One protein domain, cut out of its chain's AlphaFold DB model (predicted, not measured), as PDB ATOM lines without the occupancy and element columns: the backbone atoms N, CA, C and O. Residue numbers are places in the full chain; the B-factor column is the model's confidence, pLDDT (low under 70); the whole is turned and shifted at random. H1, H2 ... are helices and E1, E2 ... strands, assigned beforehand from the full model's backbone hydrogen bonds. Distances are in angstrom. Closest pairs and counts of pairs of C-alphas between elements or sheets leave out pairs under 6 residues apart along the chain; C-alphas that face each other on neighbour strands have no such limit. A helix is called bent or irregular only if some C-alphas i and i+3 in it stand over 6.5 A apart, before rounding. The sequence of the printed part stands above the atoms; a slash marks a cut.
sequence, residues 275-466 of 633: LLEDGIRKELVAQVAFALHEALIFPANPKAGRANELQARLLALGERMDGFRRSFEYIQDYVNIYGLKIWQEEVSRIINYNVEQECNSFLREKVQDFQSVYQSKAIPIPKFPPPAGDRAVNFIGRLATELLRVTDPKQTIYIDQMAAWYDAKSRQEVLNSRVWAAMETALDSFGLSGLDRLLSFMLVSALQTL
ATOM      1  N   LEU A 275     -33.332 -11.360  13.218       89.06
ATOM      2  CA  LEU A 275     -32.144 -11.887  13.903       89.06
ATOM      3  C   LEU A 275     -30.911 -11.892  12.994       89.06
ATOM      4  O   LEU A 275     -29.819 -11.549  13.449       89.06
ATOM      5  N   LEU A 276     -31.092 -12.279  11.729       90.00
ATOM      6  CA  LEU A 276     -30.047 -12.245  10.713       90.00
ATOM      7  C   LEU A 276     -29.588 -10.806  10.451       90.00
ATOM      8  O   LEU A 276     -28.390 -10.535  10.513       90.00
ATOM      9  N   GLU A 277     -30.528  -9.884  10.238       91.19
ATOM     10  CA  GLU A 277     -30.230  -8.467  10.018       91.19
ATOM     11  C   GLU A 277     -29.493  -7.840  11.215       91.19
ATOM     12  O   GLU A 277     -28.429  -7.249  11.036       91.19
ATOM     13  N   ASP A 278     -29.995  -8.031  12.442       91.56
ATOM     14  CA  ASP A 278     -29.356  -7.544  13.672       91.56
ATOM     15  C   ASP A 278     -27.932  -8.111  13.820       91.56
ATOM     16  O   ASP A 278     -27.005  -7.411  14.233       91.56
ATOM     17  N   GLY A 279     -27.748  -9.388  13.476       91.75
ATOM     18  CA  GLY A 279     -26.459 -10.066  13.525       91.75
ATOM     19  C   GLY A 279     -25.453  -9.512  12.511       91.75
ATOM     20  O   GLY A 279     -24.293  -9.295  12.867       91.75
ATOM     21  N   ILE A 280     -25.903  -9.243  11.280       92.25
ATOM     22  CA  ILE A 280     -25.112  -8.613  10.209       92.25
ATOM     23  C   ILE A 280     -24.731  -7.183  10.593       92.25
ATOM     24  O   ILE A 280     -23.555  -6.828  10.510       92.25
ATOM     25  N   ARG A 281     -25.690  -6.383  11.077       93.44
ATOM     26  CA  ARG A 281     -25.443  -5.022  11.581       93.44
ATOM     27  C   ARG A 281     -24.405  -5.026  12.702       93.44
ATOM     28  O   ARG A 281     -23.499  -4.200  12.709       93.44
ATOM     29  N   LYS A 282     -24.484  -5.985  13.630       93.31
ATOM     30  CA  LYS A 282     -23.529  -6.111  14.741       93.31
ATOM     31  C   LYS A 282     -22.105  -6.411  14.288       93.31
ATOM     32  O   LYS A 282     -21.176  -5.803  14.818       93.31
ATOM     33  N   GLU A 283     -21.921  -7.308  13.323       91.94
ATOM     34  CA  GLU A 283     -20.588  -7.558  12.757       91.94
ATOM     35  C   GLU A 283     -20.079  -6.360  11.948       91.94
ATOM     36  O   GLU A 283     -18.913  -5.996  12.092       91.94
ATOM     37  N   LEU A 284     -20.947  -5.687  11.181       92.44
ATOM     38  CA  LEU A 284     -20.586  -4.466  10.455       92.44
ATOM     39  C   LEU A 284     -20.065  -3.388  11.409       92.44
ATOM     40  O   LEU A 284     -18.972  -2.861  11.211       92.44
ATOM     41  N   VAL A 285     -20.819  -3.101  12.473       94.62
ATOM     42  CA  VAL A 285     -20.456  -2.091  13.473       94.62
ATOM     43  C   VAL A 285     -19.126  -2.422  14.134       94.62
ATOM     44  O   VAL A 285     -18.288  -1.537  14.289       94.62
ATOM     45  N   ALA A 286     -18.903  -3.689  14.487       93.31
ATOM     46  CA  ALA A 286     -17.648  -4.119  15.088       93.31
ATOM     47  C   ALA A 286     -16.452  -3.924  14.138       93.31
ATOM     48  O   ALA A 286     -15.434  -3.368  14.551       93.31
ATOM     49  N   GLN A 287     -16.582  -4.337  12.873       91.62
ATOM     50  CA  GLN A 287     -15.513  -4.245  11.872       91.62
ATOM     51  C   GLN A 287     -15.200  -2.797  11.482       91.62
ATOM     52  O   GLN A 287     -14.030  -2.417  11.437       91.62
ATOM     53  N   VAL A 288     -16.227  -1.975  11.246       93.38
ATOM     54  CA  VAL A 288     -16.067  -0.558  10.884       93.38
ATOM     55  C   VAL A 288     -15.480   0.236  12.046       93.38
ATOM     56  O   VAL A 288     -14.505   0.962  11.862       93.38
ATOM     57  N   ALA A 289     -16.013   0.074  13.261       94.50
ATOM     58  CA  ALA A 289     -15.492   0.783  14.427       94.50
ATOM     59  C   ALA A 289     -14.032   0.397  14.720       94.50
ATOM     60  O   ALA A 289     -13.227   1.265  15.060       94.50
ATOM     61  N   PHE A 290     -13.673  -0.879  14.544       93.25
ATOM     62  CA  PHE A 290     -12.289  -1.335  14.668       93.25
ATOM     63  C   PHE A 290     -11.387  -0.739  13.579       93.25
ATOM     64  O   PHE A 290     -10.321  -0.220  13.901       93.25
ATOM     65  N   ALA A 291     -11.825  -0.744  12.315       92.38
ATOM     66  CA  ALA A 291     -11.076  -0.163  11.200       92.38
ATOM     67  C   ALA A 291     -10.790   1.335  11.408       92.38
ATOM     68  O   ALA A 291      -9.654   1.773  11.232       92.38
ATOM     69  N   LEU A 292     -11.796   2.101  11.846       92.94
ATOM     70  CA  LEU A 292     -11.658   3.522  12.181       92.94
ATOM     71  C   LEU A 292     -10.700   3.739  13.358       92.94
ATOM     72  O   LEU A 292      -9.857   4.636  13.318       92.94
ATOM     73  N   HIS A 293     -10.812   2.914  14.403       91.75
ATOM     74  CA  HIS A 293      -9.937   3.008  15.564       91.75
ATOM     75  C   HIS A 293      -8.475   2.753  15.198       91.75
ATOM     76  O   HIS A 293      -7.636   3.570  15.566       91.75
ATOM     77  N   GLU A 294      -8.193   1.653  14.495       91.00
ATOM     78  CA  GLU A 294      -6.852   1.181  14.134       91.00
ATOM     79  C   GLU A 294      -6.159   2.107  13.123       91.00
ATOM     80  O   GLU A 294      -4.995   2.473  13.308       91.00
ATOM     81  N   ALA A 295      -6.869   2.522  12.069       89.00
ATOM     82  CA  ALA A 295      -6.281   3.319  10.994       89.00
ATOM     83  C   ALA A 295      -5.838   4.712  11.473       89.00
ATOM     84  O   ALA A 295      -4.778   5.204  11.073       89.00
ATOM     85  N   LEU A 296      -6.616   5.323  12.373       87.69
ATOM     86  CA  LEU A 296      -6.432   6.695  12.858       87.69
ATOM     87  C   LEU A 296      -5.664   6.753  14.191       87.69
ATOM     88  O   LEU A 296      -6.019   7.507  15.099       87.69
ATOM     89  N   ILE A 297      -4.622   5.929  14.338       86.69
ATOM     90  CA  ILE A 297      -3.651   6.013  15.441       86.69
ATOM     91  C   ILE A 297      -2.383   6.685  14.924       86.69
ATOM     92  O   ILE A 297      -1.627   6.082  14.164       86.69
ATOM     93  N   PHE A 298      -2.121   7.913  15.366       82.50
ATOM     94  CA  PHE A 298      -0.962   8.690  14.932       82.50
ATOM     95  C   PHE A 298       0.156   8.643  15.988       82.50
ATOM     96  O   PHE A 298      -0.113   8.830  17.175       82.50
ATOM     97  N   PRO A 299       1.420   8.384  15.609       72.50
ATOM     98  CA  PRO A 299       2.526   8.369  16.561       72.50
ATOM     99  C   PRO A 299       2.871   9.784  17.061       72.50
ATOM    100  O   PRO A 299       3.027  10.721  16.277       72.50
ATOM    101  N   ALA A 300       3.087   9.918  18.375       61.28
ATOM    102  CA  ALA A 300       3.341  11.198  19.046       61.28
ATOM    103  C   ALA A 300       4.675  11.881  18.671       61.28
ATOM    104  O   ALA A 300       4.821  13.080  18.886       61.28
ATOM    105  N   ASN A 301       5.648  11.147  18.111       55.94
ATOM    106  CA  ASN A 301       7.001  11.656  17.860       55.94
ATOM    107  C   ASN A 301       7.376  11.569  16.362       55.94
ATOM    108  O   ASN A 301       7.684  10.476  15.861       55.94
ATOM    109  N   PRO A 302       7.351  12.687  15.615       53.22
ATOM    110  CA  PRO A 302       7.745  12.713  14.217       53.22
ATOM    111  C   PRO A 302       9.221  13.115  14.087       53.22
ATOM    112  O   PRO A 302       9.580  14.283  14.206       53.22
ATOM    113  N   LYS A 303      10.103  12.157  13.772       48.84
ATOM    114  CA  LYS A 303      11.332  12.522  13.051       48.84
ATOM    115  C   LYS A 303      10.900  13.025  11.668       48.84
ATOM    116  O   LYS A 303      10.052  12.399  11.036       48.84
ATOM    117  N   ALA A 304      11.424  14.184  11.272       41.19
ATOM    118  CA  ALA A 304      11.049  14.954  10.086       41.19
ATOM    119  C   ALA A 304      10.810  14.078   8.833       41.19
ATOM    120  O   ALA A 304      11.688  13.302   8.460       41.19
ATOM    121  N   GLY A 305       9.633  14.211   8.199       47.88
ATOM    122  CA  GLY A 305       9.310  13.545   6.921       47.88
ATOM    123  C   GLY A 305       7.894  12.958   6.741       47.88
ATOM    124  O   GLY A 305       7.703  12.156   5.834       47.88
ATOM    125  N   ARG A 306       6.897  13.296   7.576       54.81
ATOM    126  CA  ARG A 306       5.599  12.576   7.656       54.81
ATOM    127  C   ARG A 306       4.334  13.357   7.263       54.81
ATOM    128  O   ARG A 306       3.242  12.903   7.589       54.81
ATOM    129  N   ALA A 307       4.429  14.461   6.518       55.06
ATOM    130  CA  ALA A 307       3.236  15.134   5.970       55.06
ATOM    131  C   ALA A 307       2.320  14.166   5.175       55.06
ATOM    132  O   ALA A 307       1.099  14.264   5.234       55.06
ATOM    133  N   ASN A 308       2.907  13.139   4.545       65.38
ATOM    134  CA  ASN A 308       2.184  12.099   3.805       65.38
ATOM    135  C   ASN A 308       1.571  10.976   4.662       65.38
ATOM    136  O   ASN A 308       0.832  10.158   4.119       65.38
ATOM    137  N   GLU A 309       1.851  10.874   5.969       80.56
ATOM    138  CA  GLU A 309       1.339   9.753   6.777       80.56
ATOM    139  C   GLU A 309      -0.179   9.852   6.990       80.56
ATOM    140  O   GLU A 309      -0.877   8.844   6.873       80.56
ATOM    141  N   LEU A 310      -0.697  11.062   7.236       84.44
ATOM    142  CA  LEU A 310      -2.138  11.305   7.349       84.44
ATOM    143  C   LEU A 310      -2.854  10.902   6.057       84.44
ATOM    144  O   LEU A 310      -3.802  10.121   6.094       84.44
ATOM    145  N   GLN A 311      -2.364  11.382   4.911       85.44
ATOM    146  CA  GLN A 311      -2.958  11.068   3.616       85.44
ATOM    147  C   GLN A 311      -2.882   9.569   3.299       85.44
ATOM    148  O   GLN A 311      -3.883   8.989   2.890       85.44
ATOM    149  N   ALA A 312      -1.736   8.922   3.525       87.94
ATOM    150  CA  ALA A 312      -1.571   7.491   3.274       87.94
ATOM    151  C   ALA A 312      -2.523   6.638   4.131       87.94
ATOM    152  O   ALA A 312      -3.139   5.704   3.622       87.94
ATOM    153  N   ARG A 313      -2.694   6.982   5.415       90.19
ATOM    154  CA  ARG A 313      -3.635   6.291   6.311       90.19
ATOM    155  C   ARG A 313      -5.091   6.525   5.920       90.19
ATOM    156  O   ARG A 313      -5.871   5.580   5.969       90.19
ATOM    157  N   LEU A 314      -5.453   7.744   5.510       90.38
ATOM    158  CA  LEU A 314      -6.799   8.053   5.018       90.38
ATOM    159  C   LEU A 314      -7.116   7.296   3.724       90.38
ATOM    160  O   LEU A 314      -8.201   6.743   3.611       90.38
ATOM    161  N   LEU A 315      -6.168   7.205   2.787       90.69
ATOM    162  CA  LEU A 315      -6.343   6.425   1.558       90.69
ATOM    163  C   LEU A 315      -6.521   4.930   1.857       90.69
ATOM    164  O   LEU A 315      -7.476   4.328   1.380       90.69
ATOM    165  N   ALA A 316      -5.670   4.353   2.711       90.94
ATOM    166  CA  ALA A 316      -5.789   2.951   3.113       90.94
ATOM    167  C   ALA A 316      -7.113   2.659   3.848       90.94
ATOM    168  O   ALA A 316      -7.731   1.613   3.647       90.94
ATOM    169  N   LEU A 317      -7.573   3.588   4.694       93.44
ATOM    170  CA  LEU A 317      -8.880   3.492   5.342       93.44
ATOM    171  C   LEU A 317     -10.017   3.599   4.319       93.44
ATOM    172  O   LEU A 317     -10.948   2.802   4.384       93.44
ATOM    173  N   GLY A 318      -9.925   4.527   3.364       91.31
ATOM    174  CA  GLY A 318     -10.882   4.684   2.269       91.31
ATOM    175  C   GLY A 318     -11.046   3.409   1.447       91.31
ATOM    176  O   GLY A 318     -12.170   2.962   1.246       91.31
ATOM    177  N   GLU A 319      -9.946   2.754   1.065       88.94
ATOM    178  CA  GLU A 319      -9.991   1.462   0.363       88.94
ATOM    179  C   GLU A 319     -10.679   0.371   1.197       88.94
ATOM    180  O   GLU A 319     -11.503  -0.389   0.682       88.94
ATOM    181  N   ARG A 320     -10.393   0.307   2.504       89.31
ATOM    182  CA  ARG A 320     -11.021  -0.663   3.415       89.31
ATOM    183  C   ARG A 320     -12.525  -0.411   3.569       89.31
ATOM    184  O   ARG A 320     -13.306  -1.363   3.570       89.31
ATOM    185  N   MET A 321     -12.932   0.853   3.690       90.81
ATOM    186  CA  MET A 321     -14.331   1.264   3.835       90.81
ATOM    187  C   MET A 321     -15.127   1.051   2.545       90.81
ATOM    188  O   MET A 321     -16.231   0.511   2.594       90.81
ATOM    189  N   ASP A 322     -14.549   1.379   1.388       87.81
ATOM    190  CA  ASP A 322     -15.157   1.101   0.085       87.81
ATOM    191  C   ASP A 322     -15.275  -0.412  -0.162       87.81
ATOM    192  O   ASP A 322     -16.303  -0.890  -0.643       87.81
ATOM    193  N   GLY A 323     -14.286  -1.198   0.281       86.19
ATOM    194  CA  GLY A 323     -14.369  -2.657   0.317       86.19
ATOM    195  C   GLY A 323     -15.596  -3.155   1.088       86.19
ATOM    196  O   GLY A 323     -16.365  -3.959   0.559       86.19
ATOM    197  N   PHE A 324     -15.841  -2.642   2.300       88.44
ATOM    198  CA  PHE A 324     -17.048  -2.981   3.060       88.44
ATOM    199  C   PHE A 324     -18.332  -2.561   2.337       88.44
ATOM    200  O   PHE A 324     -19.261  -3.365   2.247       88.44
ATOM    201  N   ARG A 325     -18.389  -1.353   1.772       88.94
ATOM    202  CA  ARG A 325     -19.562  -0.876   1.031       88.94
ATOM    203  C   ARG A 325     -19.890  -1.776  -0.167       88.94
ATOM    204  O   ARG A 325     -21.005  -2.291  -0.250       88.94
ATOM    205  N   ARG A 326     -18.912  -2.043  -1.040       86.06
ATOM    206  CA  ARG A 326     -19.068  -2.932  -2.210       86.06
ATOM    207  C   ARG A 326     -19.491  -4.339  -1.808       86.06
ATOM    208  O   ARG A 326     -20.267  -4.989  -2.500       86.06
ATOM    209  N   SER A 327     -19.010  -4.810  -0.663       85.00
ATOM    210  CA  SER A 327     -19.361  -6.131  -0.156       85.00
ATOM    211  C   SER A 327     -20.840  -6.263   0.197       85.00
ATOM    212  O   SER A 327     -21.463  -7.278  -0.109       85.00
ATOM    213  N   PHE A 328     -21.425  -5.211   0.769       86.56
ATOM    214  CA  PHE A 328     -22.850  -5.149   1.066       86.56
ATOM    215  C   PHE A 328     -23.694  -5.001  -0.195       86.56
ATOM    216  O   PHE A 328     -24.749  -5.625  -0.285       86.56
ATOM    217  N   GLU A 329     -23.217  -4.236  -1.177       85.44
ATOM    218  CA  GLU A 329     -23.843  -4.161  -2.502       85.44
ATOM    219  C   GLU A 329     -23.851  -5.528  -3.200       85.44
ATOM    220  O   GLU A 329     -24.837  -5.878  -3.841       85.44
ATOM    221  N   TYR A 330     -22.799  -6.334  -3.022       85.56
ATOM    222  CA  TYR A 330     -22.708  -7.674  -3.600       85.56
ATOM    223  C   TYR A 330     -23.650  -8.688  -2.930       85.56
ATOM    224  O   TYR A 330     -24.316  -9.455  -3.622       85.56
ATOM    225  N   ILE A 331     -23.726  -8.723  -1.592       86.44
ATOM    226  CA  ILE A 331     -24.517  -9.752  -0.884       86.44
ATOM    227  C   ILE A 331     -26.010  -9.436  -0.760       86.44
ATOM    228  O   ILE A 331     -26.765 -10.326  -0.365       86.44
ATOM    229  N   GLN A 332     -26.437  -8.197  -1.044       89.12
ATOM    230  CA  GLN A 332     -27.792  -7.716  -0.739       89.12
ATOM    231  C   GLN A 332     -28.894  -8.643  -1.271       89.12
ATOM    232  O   GLN A 332     -29.823  -8.973  -0.531       89.12
ATOM    233  N   ASP A 333     -28.735  -9.139  -2.499       85.94
ATOM    234  CA  ASP A 333     -29.729  -9.980  -3.171       85.94
ATOM    235  C   ASP A 333     -29.720 -11.419  -2.635       85.94
ATOM    236  O   ASP A 333     -30.770 -12.044  -2.498       85.94
ATOM    237  N   TYR A 334     -28.548 -11.937  -2.256       84.56
ATOM    238  CA  TYR A 334     -28.391 -13.296  -1.717       84.56
ATOM    239  C   TYR A 334     -28.898 -13.428  -0.276       84.56
ATOM    240  O   TYR A 334     -29.271 -14.512   0.171       84.56
ATOM    241  N   VAL A 335     -28.888 -12.324   0.472       85.25
ATOM    242  CA  VAL A 335     -29.301 -12.286   1.882       85.25
ATOM    243  C   VAL A 335     -30.683 -11.641   2.057       85.25
ATOM    244  O   VAL A 335     -31.280 -11.750   3.126       85.25
ATOM    245  N   ASN A 336     -31.234 -11.036   0.996       86.19
ATOM    246  CA  ASN A 336     -32.506 -10.312   0.994       86.19
ATOM    247  C   ASN A 336     -32.548  -9.192   2.053       86.19
ATOM    248  O   ASN A 336     -33.448  -9.126   2.897       86.19
ATOM    249  N   ILE A 337     -31.532  -8.324   2.023       88.12
ATOM    250  CA  ILE A 337     -31.396  -7.158   2.908       88.12
ATOM    251  C   ILE A 337     -31.062  -5.905   2.103       88.12
ATOM    252  O   ILE A 337     -30.383  -5.968   1.085       88.12
ATOM    253  N   TYR A 338     -31.468  -4.736   2.595       88.75
ATOM    254  CA  TYR A 338     -31.104  -3.457   1.983       88.75
ATOM    255  C   TYR A 338     -29.689  -3.039   2.400       88.75
ATOM    256  O   TYR A 338     -29.514  -2.275   3.353       88.75
ATOM    257  N   GLY A 339     -28.677  -3.544   1.690       89.25
ATOM    258  CA  GLY A 339     -27.267  -3.378   2.058       89.25
ATOM    259  C   GLY A 339     -26.822  -1.917   2.188       89.25
ATOM    260  O   GLY A 339     -26.264  -1.538   3.218       89.25
ATOM    261  N   LEU A 340     -27.145  -1.072   1.201       88.12
ATOM    262  CA  LEU A 340     -26.778   0.353   1.216       88.12
ATOM    263  C   LEU A 340     -27.432   1.121   2.377       88.12
ATOM    264  O   LEU A 340     -26.793   1.965   3.001       88.12
ATOM    265  N   LYS A 341     -28.693   0.802   2.696       90.69
ATOM    266  CA  LYS A 341     -29.417   1.415   3.817       90.69
ATOM    267  C   LYS A 341     -28.752   1.066   5.148       90.69
ATOM    268  O   LYS A 341     -28.486   1.956   5.946       90.69
ATOM    269  N   ILE A 342     -28.454  -0.217   5.363       92.00
ATOM    270  CA  ILE A 342     -27.773  -0.691   6.575       92.00
ATOM    271  C   ILE A 342     -26.397  -0.031   6.711       92.00
ATOM    272  O   ILE A 342     -26.047   0.430   7.795       92.00
ATOM    273  N   TRP A 343     -25.640   0.059   5.615       91.75
ATOM    274  CA  TRP A 343     -24.350   0.745   5.593       91.75
ATOM    275  C   TRP A 343     -24.467   2.199   6.066       91.75
ATOM    276  O   TRP A 343     -23.796   2.585   7.022       91.75
ATOM    277  N   GLN A 344     -25.353   2.990   5.454       90.06
ATOM    278  CA  GLN A 344     -25.527   4.405   5.800       90.06
ATOM    279  C   GLN A 344     -26.015   4.604   7.242       90.06
ATOM    280  O   GLN A 344     -25.489   5.463   7.951       90.06
ATOM    281  N   GLU A 345     -26.987   3.803   7.691       91.88
ATOM    282  CA  GLU A 345     -27.509   3.860   9.060       91.88
ATOM    283  C   GLU A 345     -26.411   3.570  10.091       91.88
ATOM    284  O   GLU A 345     -26.228   4.345  11.030       91.88
ATOM    285  N   GLU A 346     -25.654   2.481   9.922       93.50
ATOM    286  CA  GLU A 346     -24.663   2.070  10.918       93.50
ATOM    287  C   GLU A 346     -23.398   2.940  10.883       93.50
ATOM    288  O   GLU A 346     -22.890   3.291  11.946       93.50
ATOM    289  N   VAL A 347     -22.908   3.357   9.706       91.88
ATOM    290  CA  VAL A 347     -21.749   4.267   9.607       91.88
ATOM    291  C   VAL A 347     -22.071   5.623  10.235       91.88
ATOM    292  O   VAL A 347     -21.303   6.110  11.070       91.88
ATOM    293  N   SER A 348     -23.240   6.191   9.922       92.12
ATOM    294  CA  SER A 348     -23.722   7.426  10.550       92.12
ATOM    295  C   SER A 348     -23.829   7.275  12.068       92.12
ATOM    296  O   SER A 348     -23.370   8.138  12.821       92.12
ATOM    297  N   ARG A 349     -24.371   6.146  12.543       94.44
ATOM    298  CA  ARG A 349     -24.516   5.857  13.974       94.44
ATOM    299  C   ARG A 349     -23.167   5.763  14.692       94.44
ATOM    300  O   ARG A 349     -23.016   6.342  15.765       94.44
ATOM    301  N   ILE A 350     -22.181   5.083  14.101       94.38
ATOM    302  CA  ILE A 350     -20.827   4.942  14.664       94.38
ATOM    303  C   ILE A 350     -20.142   6.304  14.774       94.38
ATOM    304  O   ILE A 350     -19.599   6.631  15.832       94.38
ATOM    305  N   ILE A 351     -20.160   7.099  13.704       92.06
ATOM    306  CA  ILE A 351     -19.476   8.394  13.676       92.06
ATOM    307  C   ILE A 351     -20.127   9.357  14.663       92.06
ATOM    308  O   ILE A 351     -19.434   9.901  15.521       92.06
ATOM    309  N   ASN A 352     -21.452   9.516  14.612       92.31
ATOM    310  CA  ASN A 352     -22.159  10.448  15.489       92.31
ATOM    311  C   ASN A 352     -22.022  10.081  16.973       92.31
ATOM    312  O   ASN A 352     -21.840  10.973  17.801       92.31
ATOM    313  N   TYR A 353     -22.030   8.787  17.307       94.19
ATOM    314  CA  TYR A 353     -21.743   8.329  18.666       94.19
ATOM    315  C   TYR A 353     -20.347   8.759  19.129       94.19
ATOM    316  O   TYR A 353     -20.200   9.343  20.199       94.19
ATOM    317  N   ASN A 354     -19.309   8.510  18.324       92.56
ATOM    318  CA  ASN A 354     -17.942   8.875  18.695       92.56
ATOM    319  C   ASN A 354     -17.759  10.402  18.776       92.56
ATOM    320  O   ASN A 354     -17.123  10.895  19.704       92.56
ATOM    321  N   VAL A 355     -18.375  11.172  17.879       89.81
ATOM    322  CA  VAL A 355     -18.369  12.643  17.949       89.81
ATOM    323  C   VAL A 355     -19.016  13.134  19.244       89.81
ATOM    324  O   VAL A 355     -18.436  13.975  19.927       89.81
ATOM    325  N   GLU A 356     -20.172  12.589  19.628       90.81
ATOM    326  CA  GLU A 356     -20.851  12.934  20.883       90.81
ATOM    327  C   GLU A 356     -19.976  12.625  22.108       90.81
ATOM    328  O   GLU A 356     -19.818  13.470  22.993       90.81
ATOM    329  N   GLN A 357     -19.344  11.448  22.128       91.00
ATOM    330  CA  GLN A 357     -18.461  11.047  23.222       91.00
ATOM    331  C   GLN A 357     -17.188  11.901  23.311       91.00
ATOM    332  O   GLN A 357     -16.723  12.169  24.417       91.00
ATOM    333  N   GLU A 358     -16.644  12.375  22.188       89.88
ATOM    334  CA  GLU A 358     -15.512  13.312  22.197       89.88
ATOM    335  C   GLU A 358     -15.959  14.714  22.657       89.88
ATOM    336  O   GLU A 358     -15.289  15.362  23.466       89.88
ATOM    337  N   CYS A 359     -17.146  15.160  22.224       86.19
ATOM    338  CA  CYS A 359     -17.723  16.455  22.599       86.19
ATOM    339  C   CYS A 359     -18.039  16.564  24.100       86.19
ATOM    340  O   CYS A 359     -18.018  17.667  24.647       86.19
ATOM    341  N   ASN A 360     -18.259  15.443  24.798       88.25
ATOM    342  CA  ASN A 360     -18.429  15.406  26.257       88.25
ATOM    343  C   ASN A 360     -17.252  16.027  27.033       88.25
ATOM    344  O   ASN A 360     -17.416  16.388  28.199       88.25
ATOM    345  N   SER A 361     -16.068  16.159  26.424       83.50
ATOM    346  CA  SER A 361     -14.935  16.878  27.023       83.50
ATOM    347  C   SER A 361     -15.174  18.394  27.148       83.50
ATOM    348  O   SER A 361     -14.601  19.027  28.034       83.50
ATOM    349  N   PHE A 362     -16.061  18.963  26.322       79.44
ATOM    350  CA  PHE A 362     -16.394  20.394  26.291       79.44
ATOM    351  C   PHE A 362     -17.720  20.732  26.992       79.44
ATOM    352  O   PHE A 362     -17.992  21.901  27.272       79.44
ATOM    353  N   LEU A 363     -18.557  19.730  27.280       78.88
ATOM    354  CA  LEU A 363     -19.872  19.908  27.902       78.88
ATOM    355  C   LEU A 363     -19.801  19.860  29.436       78.88
ATOM    356  O   LEU A 363     -18.991  19.143  30.023       78.88
ATOM    357  N   ARG A 364     -20.692  20.613  30.099       76.31
ATOM    358  CA  ARG A 364     -20.858  20.564  31.566       76.31
ATOM    359  C   ARG A 364     -21.612  19.310  32.004       76.31
ATOM    360  O   ARG A 364     -21.178  18.620  32.920       76.31
ATOM    361  N   GLU A 365     -22.724  19.027  31.333       79.88
ATOM    362  CA  GLU A 365     -23.493  17.797  31.500       79.88
ATOM    363  C   GLU A 365     -23.065  16.808  30.420       79.88
ATOM    364  O   GLU A 365     -23.191  17.081  29.227       79.88
ATOM    365  N   LYS A 366     -22.499  15.680  30.847       86.00
ATOM    366  CA  LYS A 366     -21.974  14.659  29.939       86.00
ATOM    367  C   LYS A 366     -23.070  13.672  29.573       86.00
ATOM    368  O   LYS A 366     -23.734  13.140  30.462       86.00
ATOM    369  N   VAL A 367     -23.193  13.374  28.284       85.62
ATOM    370  CA  VAL A 367     -24.109  12.351  27.776       85.62
ATOM    371  C   VAL A 367     -23.504  10.977  28.035       85.62
ATOM    372  O   VAL A 367     -22.485  10.609  27.443       85.62
ATOM    373  N   GLN A 368     -24.125  10.225  28.942       87.25
ATOM    374  CA  GLN A 368     -23.715   8.860  29.266       87.25
ATOM    375  C   GLN A 368     -24.174   7.872  28.185       87.25
ATOM    376  O   GLN A 368     -25.123   8.128  27.448       87.25
ATOM    377  N   ASP A 369     -23.559   6.690  28.134       83.19
ATOM    378  CA  ASP A 369     -23.846   5.687  27.096       83.19
ATOM    379  C   ASP A 369     -25.317   5.290  27.001       83.19
ATOM    380  O   ASP A 369     -25.844   5.126  25.907       83.19
ATOM    381  N   PHE A 370     -25.983   5.135  28.145       83.25
ATOM    382  CA  PHE A 370     -27.393   4.746  28.193       83.25
ATOM    383  C   PHE A 370     -28.344   5.877  27.777       83.25
ATOM    384  O   PHE A 370     -29.519   5.612  27.536       83.25
ATOM    385  N   GLN A 371     -27.852   7.119  27.733       85.00
ATOM    386  CA  GLN A 371     -28.601   8.304  27.307       85.00
ATOM    387  C   GLN A 371     -28.376   8.621  25.824       85.00
ATOM    388  O   GLN A 371     -29.193   9.317  25.226       85.00
ATOM    389  N   SER A 372     -27.282   8.126  25.238       87.56
ATOM    390  CA  SER A 372     -26.952   8.362  23.836       87.56
ATOM    391  C   SER A 372     -27.983   7.715  22.915       87.56
ATOM    392  O   SER A 372     -28.236   6.513  22.988       87.56
ATOM    393  N   VAL A 373     -28.529   8.505  21.989       87.56
ATOM    394  CA  VAL A 373     -29.511   8.048  20.990       87.56
ATOM    395  C   VAL A 373     -28.896   7.038  20.011       87.56
ATOM    396  O   VAL A 373     -29.594   6.208  19.435       87.56
ATOM    397  N   TYR A 374     -27.573   7.080  19.838       88.88
ATOM    398  CA  TYR A 374     -26.849   6.221  18.904       88.88
ATOM    399  C   TYR A 374     -26.498   4.850  19.501       88.88
ATOM    400  O   TYR A 374     -26.251   3.890  18.760       88.88
ATOM    401  N   GLN A 375     -26.486   4.725  20.831       88.69
ATOM    402  CA  GLN A 375     -26.122   3.479  21.491       88.69
ATOM    403  C   GLN A 375     -27.325   2.531  21.586       88.69
ATOM    404  O   GLN A 375     -28.412   2.903  22.017       88.69
ATOM    405  N   SER A 376     -27.125   1.267  21.206       86.88
ATOM    406  CA  SER A 376     -28.176   0.241  21.224       86.88
ATOM    407  C   SER A 376     -27.787  -0.924  22.121       86.88
ATOM    408  O   SER A 376     -26.658  -1.406  22.073       86.88
ATOM    409  N   LYS A 377     -28.748  -1.436  22.903       81.44
ATOM    410  CA  LYS A 377     -28.547  -2.637  23.731       81.44
ATOM    411  C   LYS A 377     -28.344  -3.900  22.888       81.44
ATOM    412  O   LYS A 377     -27.588  -4.780  23.283       81.44
ATOM    413  N   ALA A 378     -29.012  -3.998  21.737       77.88
ATOM    414  CA  ALA A 378     -28.913  -5.164  20.858       77.88
ATOM    415  C   ALA A 378     -27.637  -5.132  19.997       77.88
ATOM    416  O   ALA A 378     -26.994  -6.165  19.793       77.88
ATOM    417  N   ILE A 379     -27.269  -3.936  19.524       86.62
ATOM    418  CA  ILE A 379     -26.149  -3.701  18.604       86.62
ATOM    419  C   ILE A 379     -25.254  -2.601  19.202       86.62
ATOM    420  O   ILE A 379     -25.315  -1.447  18.760       86.62
ATOM    421  N   PRO A 380     -24.469  -2.918  20.245       89.75
ATOM    422  CA  PRO A 380     -23.636  -1.927  20.909       89.75
ATOM    423  C   PRO A 380     -22.461  -1.513  20.020       89.75
ATOM    424  O   PRO A 380     -21.824  -2.355  19.385       89.75
ATOM    425  N   ILE A 381     -22.156  -0.218  20.009       92.62
ATOM    426  CA  ILE A 381     -20.949   0.319  19.378       92.62
ATOM    427  C   ILE A 381     -19.776   0.050  20.328       92.62
ATOM    428  O   ILE A 381     -19.848   0.452  21.496       92.62
ATOM    429  N   PRO A 382     -18.721  -0.655  19.879       90.19
ATOM    430  CA  PRO A 382     -17.603  -1.006  20.739       90.19
ATOM    431  C   PRO A 382     -16.794   0.234  21.116       90.19
ATOM    432  O   PRO A 382     -16.593   1.145  20.311       90.19
ATOM    433  N   LYS A 383     -16.290   0.231  22.348       86.56
ATOM    434  CA  LYS A 383     -15.321   1.211  22.830       86.56
ATOM    435  C   LYS A 383     -13.935   0.606  22.802       86.56
ATOM    436  O   LYS A 383     -13.742  -0.534  23.223       86.56
ATOM    437  N   PHE A 384     -12.977   1.407  22.374       87.12
ATOM    438  CA  PHE A 384     -11.574   1.037  22.383       87.12
ATOM    439  C   PHE A 384     -10.830   1.967  23.339       87.12
ATOM    440  O   PHE A 384     -11.068   3.176  23.292       87.12
ATOM    441  N   PRO A 385      -9.959   1.437  24.213       81.69
ATOM    442  CA  PRO A 385      -9.155   2.280  25.082       81.69
ATOM    443  C   PRO A 385      -8.237   3.180  24.234       81.69
ATOM    444  O   PRO A 385      -7.729   2.731  23.201       81.69
ATOM    445  N   PRO A 386      -8.024   4.447  24.634       79.75
ATOM    446  CA  PRO A 386      -7.092   5.316  23.933       79.75
ATOM    447  C   PRO A 386      -5.654   4.773  24.068       79.75
ATOM    448  O   PRO A 386      -5.303   4.226  25.119       79.75
ATOM    449  N   PRO A 387      -4.812   4.904  23.025       78.31
ATOM    450  CA  PRO A 387      -3.395   4.560  23.107       78.31
ATOM    451  C   PRO A 387      -2.679   5.326  24.232       78.31
ATOM    452  O   PRO A 387      -3.053   6.447  24.578       78.31
ATOM    453  N   ALA A 388      -1.631   4.731  24.809       68.19
ATOM    454  CA  ALA A 388      -0.902   5.334  25.924       68.19
ATOM    455  C   ALA A 388      -0.327   6.716  25.551       68.19
ATOM    456  O   ALA A 388       0.462   6.834  24.615       68.19
ATOM    457  N   GLY A 389      -0.702   7.749  26.315       66.38
ATOM    458  CA  GLY A 389      -0.234   9.128  26.128       66.38
ATOM    459  C   GLY A 389      -1.124  10.008  25.247       66.38
ATOM    460  O   GLY A 389      -0.813  11.188  25.087       66.38
ATOM    461  N   ASP A 390      -2.223   9.476  24.710       73.25
ATOM    462  CA  ASP A 390      -3.159  10.244  23.892       73.25
ATOM    463  C   ASP A 390      -4.200  10.984  24.751       73.25
ATOM    464  O   ASP A 390      -4.688  10.457  25.753       73.25
ATOM    465  N   ARG A 391      -4.527  12.227  24.378       75.75
ATOM    466  CA  ARG A 391      -5.536  13.045  25.086       75.75
ATOM    467  C   ARG A 391      -6.943  12.859  24.522       75.75
ATOM    468  O   ARG A 391      -7.906  13.162  25.222       75.75
ATOM    469  N   ALA A 392      -7.045  12.397  23.280       83.31
ATOM    470  CA  ALA A 392      -8.315  12.146  22.617       83.31
ATOM    471  C   ALA A 392      -8.995  10.888  23.172       83.31
ATOM    472  O   ALA A 392      -8.337   9.882  23.450       83.31
ATOM    473  N   VAL A 393     -10.324  10.922  23.294       84.62
ATOM    474  CA  VAL A 393     -11.104   9.777  23.794       84.62
ATOM    475  C   VAL A 393     -11.224   8.701  22.713       84.62
ATOM    476  O   VAL A 393     -11.146   7.508  23.007       84.62
ATOM    477  N   ASN A 394     -11.394   9.103  21.453       90.50
ATOM    478  CA  ASN A 394     -11.590   8.191  20.330       90.50
ATOM    479  C   ASN A 394     -10.897   8.663  19.033       90.50
ATOM    480  O   ASN A 394     -10.076   9.580  19.028       90.50
ATOM    481  N   PHE A 395     -11.187   7.984  17.917       91.44
ATOM    482  CA  PHE A 395     -10.530   8.231  16.632       91.44
ATOM    483  C   PHE A 395     -10.814   9.622  16.044       91.44
ATOM    484  O   PHE A 395      -9.934  10.160  15.377       91.44
ATOM    485  N   ILE A 396     -11.998  10.214  16.276       90.19
ATOM    486  CA  ILE A 396     -12.329  11.526  15.696       90.19
ATOM    487  C   ILE A 396     -11.567  12.637  16.419       90.19
ATOM    488  O   ILE A 396     -11.056  13.549  15.775       90.19
ATOM    489  N   GLY A 397     -11.383  12.507  17.739       88.44
ATOM    490  CA  GLY A 397     -10.519  13.398  18.513       88.44
ATOM    491  C   GLY A 397      -9.051  13.292  18.103       88.44
ATOM    492  O   GLY A 397      -8.370  14.312  17.977       88.44
ATOM    493  N   ARG A 398      -8.564  12.073  17.820       89.50
ATOM    494  CA  ARG A 398      -7.204  11.858  17.293       89.50
ATOM    495  C   ARG A 398      -7.021  12.496  15.927       89.50
ATOM    496  O   ARG A 398      -6.020  13.166  15.704       89.50
ATOM    497  N   LEU A 399      -8.002  12.332  15.041       88.69
ATOM    498  CA  LEU A 399      -7.992  12.965  13.728       88.69
ATOM    499  C   LEU A 399      -7.987  14.497  13.849       88.69
ATOM    500  O   LEU A 399      -7.159  15.142  13.217       88.69
ATOM    501  N   ALA A 400      -8.840  15.078  14.696       87.94
ATOM    502  CA  ALA A 400      -8.873  16.523  14.930       87.94
ATOM    503  C   ALA A 400      -7.554  17.053  15.514       87.94
ATOM    504  O   ALA A 400      -7.033  18.070  15.060       87.94
ATOM    505  N   THR A 401      -6.986  16.344  16.491       87.31
ATOM    506  CA  THR A 401      -5.691  16.694  17.091       87.31
ATOM    507  C   THR A 401      -4.578  16.645  16.052       87.31
ATOM    508  O   THR A 401      -3.726  17.531  16.021       87.31
ATOM    509  N   GLU A 402      -4.603  15.642  15.176       85.38
ATOM    510  CA  GLU A 402      -3.600  15.516  14.131       85.38
ATOM    511  C   GLU A 402      -3.739  16.600  13.062       85.38
ATOM    512  O   GLU A 402      -2.739  17.184  12.657       85.38
ATOM    513  N   LEU A 403      -4.964  16.955  12.666       84.88
ATOM    514  CA  LEU A 403      -5.199  18.091  11.776       84.88
ATOM    515  C   LEU A 403      -4.636  19.383  12.365       84.88
ATOM    516  O   LEU A 403      -3.889  20.073  11.682       84.88
ATOM    517  N   LEU A 404      -4.903  19.663  13.643       84.50
ATOM    518  CA  LEU A 404      -4.365  20.846  14.321       84.50
ATOM    519  C   LEU A 404      -2.837  20.833  14.421       84.50
ATOM    520  O   LEU A 404      -2.215  21.889  14.334       84.50
ATOM    521  N   ARG A 405      -2.223  19.656  14.593       82.38
ATOM    522  CA  ARG A 405      -0.760  19.513  14.589       82.38
ATOM    523  C   ARG A 405      -0.184  19.813  13.208       82.38
ATOM    524  O   ARG A 405       0.837  20.482  13.094       82.38
ATOM    525  N   VAL A 406      -0.833  19.297  12.170       80.44
ATOM    526  CA  VAL A 406      -0.435  19.455  10.769       80.44
ATOM    527  C   VAL A 406      -0.661  20.890  10.277       80.44
ATOM    528  O   VAL A 406       0.078  21.351   9.415       80.44
ATOM    529  N   THR A 407      -1.619  21.616  10.854       80.19
ATOM    530  CA  THR A 407      -1.895  23.033  10.574       80.19
ATOM    531  C   THR A 407      -1.376  23.966  11.675       80.19
ATOM    532  O   THR A 407      -1.987  25.003  11.942       80.19
ATOM    533  N   ASP A 408      -0.292  23.605  12.373       76.38
ATOM    534  CA  ASP A 408       0.281  24.471  13.411       76.38
ATOM    535  C   ASP A 408       0.799  25.771  12.765       76.38
ATOM    536  O   ASP A 408       1.721  25.709  11.939       76.38
ATOM    537  N   PRO A 409       0.274  26.956  13.136       72.31
ATOM    538  CA  PRO A 409       0.695  28.233  12.559       72.31
ATOM    539  C   PRO A 409       2.166  28.577  12.837       72.31
ATOM    540  O   PRO A 409       2.719  29.471  12.203       72.31
ATOM    541  N   LYS A 410       2.830  27.885  13.776       72.81
ATOM    542  CA  LYS A 410       4.273  28.051  14.022       72.81
ATOM    543  C   LYS A 410       5.145  27.337  12.990       72.81
ATOM    544  O   LYS A 410       6.316  27.680  12.847       72.81
ATOM    545  N   GLN A 411       4.607  26.313  12.329       71.06
ATOM    546  CA  GLN A 411       5.354  25.442  11.417       71.06
ATOM    547  C   GLN A 411       4.820  25.493   9.987       71.06
ATOM    548  O   GLN A 411       5.544  25.135   9.064       71.06
ATOM    549  N   THR A 412       3.588  25.956   9.790       73.88
ATOM    550  CA  THR A 412       2.903  25.928   8.497       73.88
ATOM    551  C   THR A 412       2.311  27.281   8.125       73.88
ATOM    552  O   THR A 412       2.022  28.116   8.978       73.88
ATOM    553  N   ILE A 413       2.165  27.503   6.821       73.38
ATOM    554  CA  ILE A 413       1.655  28.727   6.208       73.38
ATOM    555  C   ILE A 413       0.408  28.360   5.407       73.38
ATOM    556  O   ILE A 413       0.448  27.451   4.577       73.38
ATOM    557  N   TYR A 414      -0.687  29.082   5.628       74.31
ATOM    558  CA  TYR A 414      -1.894  28.951   4.821       74.31
ATOM    559  C   TYR A 414      -1.837  29.885   3.608       74.31
ATOM    560  O   TYR A 414      -1.590  31.083   3.760       74.31
ATOM    561  N   ILE A 415      -2.076  29.347   2.410       76.69
ATOM    562  CA  ILE A 415      -2.159  30.119   1.165       76.69
ATOM    563  C   ILE A 415      -3.610  30.112   0.683       76.69
ATOM    564  O   ILE A 415      -4.093  29.112   0.154       76.69
ATOM    565  N   ASP A 416      -4.281  31.255   0.830       69.81
ATOM    566  CA  ASP A 416      -5.712  31.430   0.540       69.81
ATOM    567  C   ASP A 416      -6.074  31.122  -0.923       69.81
ATOM    568  O   ASP A 416      -6.994  30.357  -1.193       69.81
ATOM    569  N   GLN A 417      -5.266  31.598  -1.879       74.31
ATOM    570  CA  GLN A 417      -5.484  31.358  -3.317       74.31
ATOM    571  C   GLN A 417      -5.498  29.870  -3.697       74.31
ATOM    572  O   GLN A 417      -6.098  29.494  -4.701       74.31
ATOM    573  N   MET A 418      -4.815  29.032  -2.915       69.69
ATOM    574  CA  MET A 418      -4.722  27.587  -3.132       69.69
ATOM    575  C   MET A 418      -5.584  26.795  -2.142       69.69
ATOM    576  O   MET A 418      -5.670  25.574  -2.260       69.69
ATOM    577  N   ALA A 419      -6.210  27.477  -1.175       73.62
ATOM    578  CA  ALA A 419      -6.949  26.895  -0.061       73.62
ATOM    579  C   ALA A 419      -6.198  25.733   0.624       73.62
ATOM    580  O   ALA A 419      -6.790  24.707   0.969       73.62
ATOM    581  N   ALA A 420      -4.880  25.879   0.793       75.25
ATOM    582  CA  ALA A 420      -3.993  24.800   1.220       75.25
ATOM    583  C   ALA A 420      -2.933  25.269   2.226       75.25
ATOM    584  O   ALA A 420      -2.537  26.438   2.257       75.25
ATOM    585  N   TRP A 421      -2.463  24.324   3.042       77.19
ATOM    586  CA  TRP A 421      -1.390  24.521   4.012       77.19
ATOM    587  C   TRP A 421      -0.062  24.006   3.468       77.19
ATOM    588  O   TRP A 421       0.023  22.882   2.964       77.19
ATOM    589  N   TYR A 422       0.977  24.816   3.638       74.31
ATOM    590  CA  TYR A 422       2.348  24.534   3.232       74.31
ATOM    591  C   TYR A 422       3.269  24.516   4.448       74.31
ATOM    592  O   TYR A 422       3.120  25.324   5.361       74.31
ATOM    593  N   ASP A 423       4.256  23.628   4.457       74.75
ATOM    594  CA  ASP A 423       5.282  23.616   5.497       74.75
ATOM    595  C   ASP A 423       6.215  24.825   5.331       74.75
ATOM    596  O   ASP A 423       6.729  25.082   4.241       74.75
ATOM    597  N   ALA A 424       6.466  25.566   6.410       69.44
ATOM    598  CA  ALA A 424       7.219  26.818   6.355       69.44
ATOM    599  C   ALA A 424       8.691  26.609   5.950       69.44
ATOM    600  O   ALA A 424       9.304  27.504   5.366       69.44
ATOM    601  N   LYS A 425       9.264  25.430   6.241       70.62
ATOM    602  CA  LYS A 425      10.665  25.102   5.922       70.62
ATOM    603  C   LYS A 425      10.816  24.475   4.543       70.62
ATOM    604  O   LYS A 425      11.615  24.948   3.739       70.62
ATOM    605  N   SER A 426      10.080  23.400   4.274       72.88
ATOM    606  CA  SER A 426      10.208  22.623   3.036       72.88
ATOM    607  C   SER A 426       9.390  23.183   1.874       72.88
ATOM    608  O   SER A 426       9.636  22.797   0.733       72.88
ATOM    609  N   ARG A 427       8.433  24.089   2.140       74.81
ATOM    610  CA  ARG A 427       7.461  24.614   1.162       74.81
ATOM    611  C   ARG A 427       6.656  23.522   0.452       74.81
ATOM    612  O   ARG A 427       6.116  23.762  -0.624       74.81
ATOM    613  N   GLN A 428       6.588  22.323   1.027       78.25
ATOM    614  CA  GLN A 428       5.760  21.241   0.509       78.25
ATOM    615  C   GLN A 428       4.316  21.407   0.977       78.25
ATOM    616  O   GLN A 428       4.070  21.916   2.072       78.25
ATOM    617  N   GLU A 429       3.374  20.963   0.146       78.50
ATOM    618  CA  GLU A 429       1.963  20.877   0.519       78.50
ATOM    619  C   GLU A 429       1.774  19.846   1.624       78.50
ATOM    620  O   GLU A 429       2.239  18.712   1.521       78.50
ATOM    621  N   VAL A 430       1.068  20.253   2.672       75.50
ATOM    622  CA  VAL A 430       0.818  19.427   3.851       75.50
ATOM    623  C   VAL A 430      -0.660  19.060   3.947       75.50
ATOM    624  O   VAL A 430      -0.998  17.913   4.231       75.50
ATOM    625  N   LEU A 431      -1.553  20.013   3.666       81.12
ATOM    626  CA  LEU A 431      -2.996  19.789   3.676       81.12
ATOM    627  C   LEU A 431      -3.655  20.531   2.509       81.12
ATOM    628  O   LEU A 431      -3.528  21.748   2.393       81.12
ATOM    629  N   ASN A 432      -4.352  19.792   1.645       80.69
ATOM    630  CA  ASN A 432      -4.975  20.289   0.415       80.69
ATOM    631  C   ASN A 432      -6.329  19.595   0.151       80.69
ATOM    632  O   ASN A 432      -6.756  18.715   0.903       80.69
ATOM    633  N   SER A 433      -6.988  19.946  -0.958       80.56
ATOM    634  CA  SER A 433      -8.270  19.350  -1.372       80.56
ATOM    635  C   SER A 433      -8.230  17.827  -1.549       80.56
ATOM    636  O   SER A 433      -9.243  17.166  -1.341       80.56
ATOM    637  N   ARG A 434      -7.069  17.239  -1.874       84.81
ATOM    638  CA  ARG A 434      -6.918  15.780  -2.021       84.81
ATOM    639  C   ARG A 434      -6.977  15.067  -0.676       84.81
ATOM    640  O   ARG A 434      -7.528  13.975  -0.600       84.81
ATOM    641  N   VAL A 435      -6.424  15.674   0.376       83.06
ATOM    642  CA  VAL A 435      -6.531  15.141   1.743       83.06
ATOM    643  C   VAL A 435      -7.987  15.188   2.210       83.06
ATOM    644  O   VAL A 435      -8.466  14.209   2.778       83.06
ATOM    645  N   TRP A 436      -8.716  16.266   1.898       84.25
ATOM    646  CA  TRP A 436     -10.151  16.359   2.187       84.25
ATOM    647  C   TRP A 436     -10.978  15.323   1.423       84.25
ATOM    648  O   TRP A 436     -11.797  14.648   2.036       84.25
ATOM    649  N   ALA A 437     -10.709  15.115   0.133       82.81
ATOM    650  CA  ALA A 437     -11.378  14.075  -0.654       82.81
ATOM    651  C   ALA A 437     -11.064  12.655  -0.137       82.81
ATOM    652  O   ALA A 437     -11.946  11.798  -0.061       82.81
ATOM    653  N   ALA A 438      -9.817  12.396   0.275       87.06
ATOM    654  CA  ALA A 438      -9.443  11.127   0.905       87.06
ATOM    655  C   ALA A 438     -10.172  10.921   2.244       87.06
ATOM    656  O   ALA A 438     -10.607   9.812   2.546       87.06
ATOM    657  N   MET A 439     -10.349  11.987   3.027       87.06
ATOM    658  CA  MET A 439     -11.126  11.956   4.266       87.06
ATOM    659  C   MET A 439     -12.613  11.704   4.013       87.06
ATOM    660  O   MET A 439     -13.209  10.895   4.717       87.06
ATOM    661  N   GLU A 440     -13.189  12.339   2.991       86.00
ATOM    662  CA  GLU A 440     -14.568  12.101   2.553       86.00
ATOM    663  C   GLU A 440     -14.773  10.638   2.151       86.00
ATOM    664  O   GLU A 440     -15.736  10.004   2.566       86.00
ATOM    665  N   THR A 441     -13.819  10.057   1.423       87.12
ATOM    666  CA  THR A 441     -13.881   8.644   1.016       87.12
ATOM    667  C   THR A 441     -13.762   7.700   2.222       87.12
ATOM    668  O   THR A 441     -14.381   6.639   2.253       87.12
ATOM    669  N   ALA A 442     -12.974   8.079   3.231       89.44
ATOM    670  CA  ALA A 442     -12.702   7.256   4.407       89.44
ATOM    671  C   ALA A 442     -13.787   7.323   5.493       89.44
ATOM    672  O   ALA A 442     -14.052   6.316   6.148       89.44
ATOM    673  N   LEU A 443     -14.386   8.493   5.728       86.06
ATOM    674  CA  LEU A 443     -15.346   8.712   6.817       86.06
ATOM    675  C   LEU A 443     -16.746   9.131   6.343       86.06
ATOM    676  O   LEU A 443     -17.622   9.336   7.184       86.06
ATOM    677  N   ASP A 444     -16.974   9.242   5.034       84.75
ATOM    678  CA  ASP A 444     -18.210   9.769   4.446       84.75
ATOM    679  C   ASP A 444     -18.476  11.238   4.868       84.75
ATOM    680  O   ASP A 444     -17.770  11.857   5.675       84.75
ATOM    681  N   SER A 445     -19.545  11.809   4.331       84.44
ATOM    682  CA  SER A 445     -20.121  13.102   4.705       84.44
ATOM    683  C   SER A 445     -20.353  13.248   6.218       84.44
ATOM    684  O   SER A 445     -20.142  14.324   6.785       84.44
ATOM    685  N   PHE A 446     -20.727  12.158   6.900       87.50
ATOM    686  CA  PHE A 446     -20.940  12.138   8.349       87.50
ATOM    687  C   PHE A 446     -19.654  12.420   9.132       87.50
ATOM    688  O   PHE A 446     -19.700  13.114  10.147       87.50
ATOM    689  N   GLY A 447     -18.507  11.916   8.668       85.06
ATOM    690  CA  GLY A 447     -17.207  12.167   9.285       85.06
ATOM    691  C   GLY A 447     -16.807  13.632   9.239       85.06
ATOM    692  O   GLY A 447     -16.410  14.194  10.259       85.06
ATOM    693  N   LEU A 448     -16.968  14.257   8.070       84.56
ATOM    694  CA  LEU A 448     -16.674  15.675   7.866       84.56
ATOM    695  C   LEU A 448     -17.592  16.566   8.711       84.56
ATOM    696  O   LEU A 448     -17.110  17.452   9.413       84.56
ATOM    697  N   SER A 449     -18.899  16.286   8.717       82.00
ATOM    698  CA  SER A 449     -19.858  17.008   9.565       82.00
ATOM    699  C   SER A 449     -19.568  16.816  11.060       82.00
ATOM    700  O   SER A 449     -19.649  17.760  11.848       82.00
ATOM    701  N   GLY A 450     -19.182  15.603  11.458       81.38
ATOM    702  CA  GLY A 450     -18.781  15.291  12.824       81.38
ATOM    703  C   GLY A 450     -17.537  16.060  13.273       81.38
ATOM    704  O   GLY A 450     -17.499  16.584  14.388       81.38
ATOM    705  N   LEU A 451     -16.539  16.161  12.394       86.50
ATOM    706  CA  LEU A 451     -15.318  16.923  12.626       86.50
ATOM    707  C   LEU A 451     -15.594  18.431  12.714       86.50
ATOM    708  O   LEU A 451     -15.099  19.075  13.635       86.50
ATOM    709  N   ASP A 452     -16.412  18.982  11.817       83.56
ATOM    710  CA  ASP A 452     -16.843  20.387  11.856       83.56
ATOM    711  C   ASP A 452     -17.541  20.734  13.181       83.56
ATOM    712  O   ASP A 452     -17.206  21.716  13.853       83.56
ATOM    713  N   ARG A 453     -18.449  19.861  13.637       82.94
ATOM    714  CA  ARG A 453     -19.106  20.006  14.939       82.94
ATOM    715  C   ARG A 453     -18.102  19.983  16.093       82.94
ATOM    716  O   ARG A 453     -18.210  20.802  17.006       82.94
ATOM    717  N   LEU A 454     -17.132  19.069  16.066       85.88
ATOM    718  CA  LEU A 454     -16.085  18.982  17.086       85.88
ATOM    719  C   LEU A 454     -15.222  20.254  17.109       85.88
ATOM    720  O   LEU A 454     -15.029  20.838  18.175       85.88
ATOM    721  N   LEU A 455     -14.770  20.729  15.946       84.44
ATOM    722  CA  LEU A 455     -14.012  21.977  15.816       84.44
ATOM    723  C   LEU A 455     -14.823  23.184  16.303       84.44
ATOM    724  O   LEU A 455     -14.284  24.043  16.996       84.44
ATOM    725  N   SER A 456     -16.132  23.214  16.046       78.19
ATOM    726  CA  SER A 456     -17.035  24.241  16.575       78.19
ATOM    727  C   SER A 456     -17.065  24.256  18.110       78.19
ATOM    728  O   SER A 456     -16.982  25.323  18.720       78.19
ATOM    729  N   PHE A 457     -17.108  23.091  18.769       80.88
ATOM    730  CA  PHE A 457     -16.986  23.016  20.233       80.88
ATOM    731  C   PHE A 457     -15.607  23.459  20.733       80.88
ATOM    732  O   PHE A 457     -15.520  24.154  21.750       80.88
ATOM    733  N   MET A 458     -14.536  23.113  20.015       82.25
ATOM    734  CA  MET A 458     -13.185  23.578  20.334       82.25
ATOM    735  C   MET A 458     -13.080  25.103  20.233       82.25
ATOM    736  O   MET A 458     -12.514  25.729  21.129       82.25
ATOM    737  N   LEU A 459     -13.689  25.713  19.212       73.44
ATOM    738  CA  LEU A 459     -13.779  27.165  19.061       73.44
ATOM    739  C   LEU A 459     -14.554  27.801  20.214       73.44
ATOM    740  O   LEU A 459     -14.073  28.761  20.812       73.44
ATOM    741  N   VAL A 460     -15.711  27.248  20.592       74.94
ATOM    742  CA  VAL A 460     -16.475  27.730  21.755       74.94
ATOM    743  C   VAL A 460     -15.635  27.652  23.031       74.94
ATOM    744  O   VAL A 460     -15.617  28.607  23.805       74.94
ATOM    745  N   SER A 461     -14.900  26.561  23.250       77.94
ATOM    746  CA  SER A 461     -14.005  26.403  24.404       77.94
ATOM    747  C   SER A 461     -12.843  27.405  24.389       77.94
ATOM    748  O   SER A 461     -12.526  28.012  25.417       77.94
ATOM    749  N   ALA A 462     -12.240  27.649  23.222       72.06
ATOM    750  CA  ALA A 462     -11.185  28.644  23.047       72.06
ATOM    751  C   ALA A 462     -11.702  30.066  23.314       72.06
ATOM    752  O   ALA A 462     -11.090  30.810  24.079       72.06
ATOM    753  N   LEU A 463     -12.878  30.416  22.780       68.81
ATOM    754  CA  LEU A 463     -13.553  31.687  23.046       68.81
ATOM    755  C   LEU A 463     -13.918  31.832  24.522       68.81
ATOM    756  O   LEU A 463     -13.695  32.885  25.104       68.81
ATOM    757  N   GLN A 464     -14.428  30.780  25.164       69.44
ATOM    758  CA  GLN A 464     -14.689  30.785  26.604       69.44
ATOM    759  C   GLN A 464     -13.407  30.948  27.420       69.44
ATOM    760  O   GLN A 464     -13.435  31.604  28.456       69.44
ATOM    761  N   THR A 465     -12.286  30.380  26.979       69.44
ATOM    762  CA  THR A 465     -10.981  30.545  27.634       69.44
ATOM    763  C   THR A 465     -10.477  31.978  27.489       69.44
ATOM    764  O   THR A 465     -10.064  32.573  28.482       69.44
ATOM    765  N   LEU A 466     -10.605  32.568  26.298       60.84
ATOM    766  CA  LEU A 466     -10.351  33.991  26.067       60.84
ATOM    767  C   LEU A 466     -11.277  34.860  26.932       60.84
ATOM    768  O   LEU A 466     -10.826  35.808  27.562       60.84
TER     769      LEU A 466
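AT A GLANCE: This is residues 275 to 466 of the 633 residues of an uncharacterized protein of Macrostomum lignano (UniProt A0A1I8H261). What shape does the model have? A small sheet, E1 E2 E3, sits at one end of a helical body in which H1 and H2 make a long helical hairpin, crossed by H3. H5b runs nearly parallel to H3, H5a packs on H2, and the short H4 lies near the middle. What is it made of? The printed part has 192 residues with five named helices and three named strands, in the order H1 H2 H3 H4 E1 E2 E3 H5; the class is mostly helix, and the sheet, in the order E1 E2 E3, is antiparallel. It is compact, with a radius of gyration of the C-alphas of 18.0 A, and spans 56 by 40 by 32 A.

HOW THE PARTS SIT: How is the sheet built, and what reaches it? E1, residues 412 to 415, E2, residues 420 to 423, and E3, residues 429 to 431, form a meander, each strand the antiparallel neighbour of the one before; N 413 and O 422, 2.8 A, and N 421 and O 431, 2.9 A, are within hydrogen-bond range. H2, residues 307 to 335, only grazes the sheet with residues 307 to 311, and H4, residues 395 to 406, with residues 403 to 406. How do H1 and the hub stand? H1, residues 275 to 295, touches H2 with residues 288 to 295 alone, at a shallow tilt of 11 degrees, opposite ways; their closest C-alphas, of Ala 295 and Arg 313, are 6.1 A apart. The hub H3, residues 339 to 359, touches H1 at a steep tilt of 50 degrees, closest at the C-alphas of Val 285 and Glu 346, 6.4 A. Where does H5 go? Assigned as one helix by its hydrogen bonds, H5, residues 433 to 466, is bent, with C-alphas 442 and 445 9.5 A apart; its arms H5a and H5b touch only at the corner, at 65 degrees. H5a touches H2, closest at the C-alphas of Gly 318 and Ala 442, 3.8 A; H5b touches H3, closest at those of Val 355 and Gly 450, 5.8 A, at a shallow tilt of 11 degrees. Are the helix backbones complete? Every O i to N i+4 pair is within hydrogen-bond range in H1, H3, H4, H5a and H5b, and 22 of 25 are in H2.

IN THESE COORDINATES: Where do the first and last elements lie? H1 begins at C-alpha 275, (-32.144, -11.887, 13.903), and H5b, residues 445 to 466, ends at C-alpha 466, (-10.351, 33.991, 26.067). How long are the longer elements? H1 and H3 each measure 30.1 A from first to last C-alpha, H2 42.7 A and H5b 31.4 A. H2 is irregular, with C-alphas 330 and 333 7.4 A apart, and has a kink of 26 degrees near residue 329.

THE WHOLE: How large is it, and is it cut? The two C-alphas farthest apart, of Tyr 334 and Leu 466, are 57.7 A apart, and the printed part has no cut. Which links are long, and where is confidence low? The links H1 to H2, 11 residues, and H3 to H4, 35 residues, are long. The mean pLDDT of the printed part is 83.1; 18 residues are under 70, among them 300 to 308 and 463 to 466.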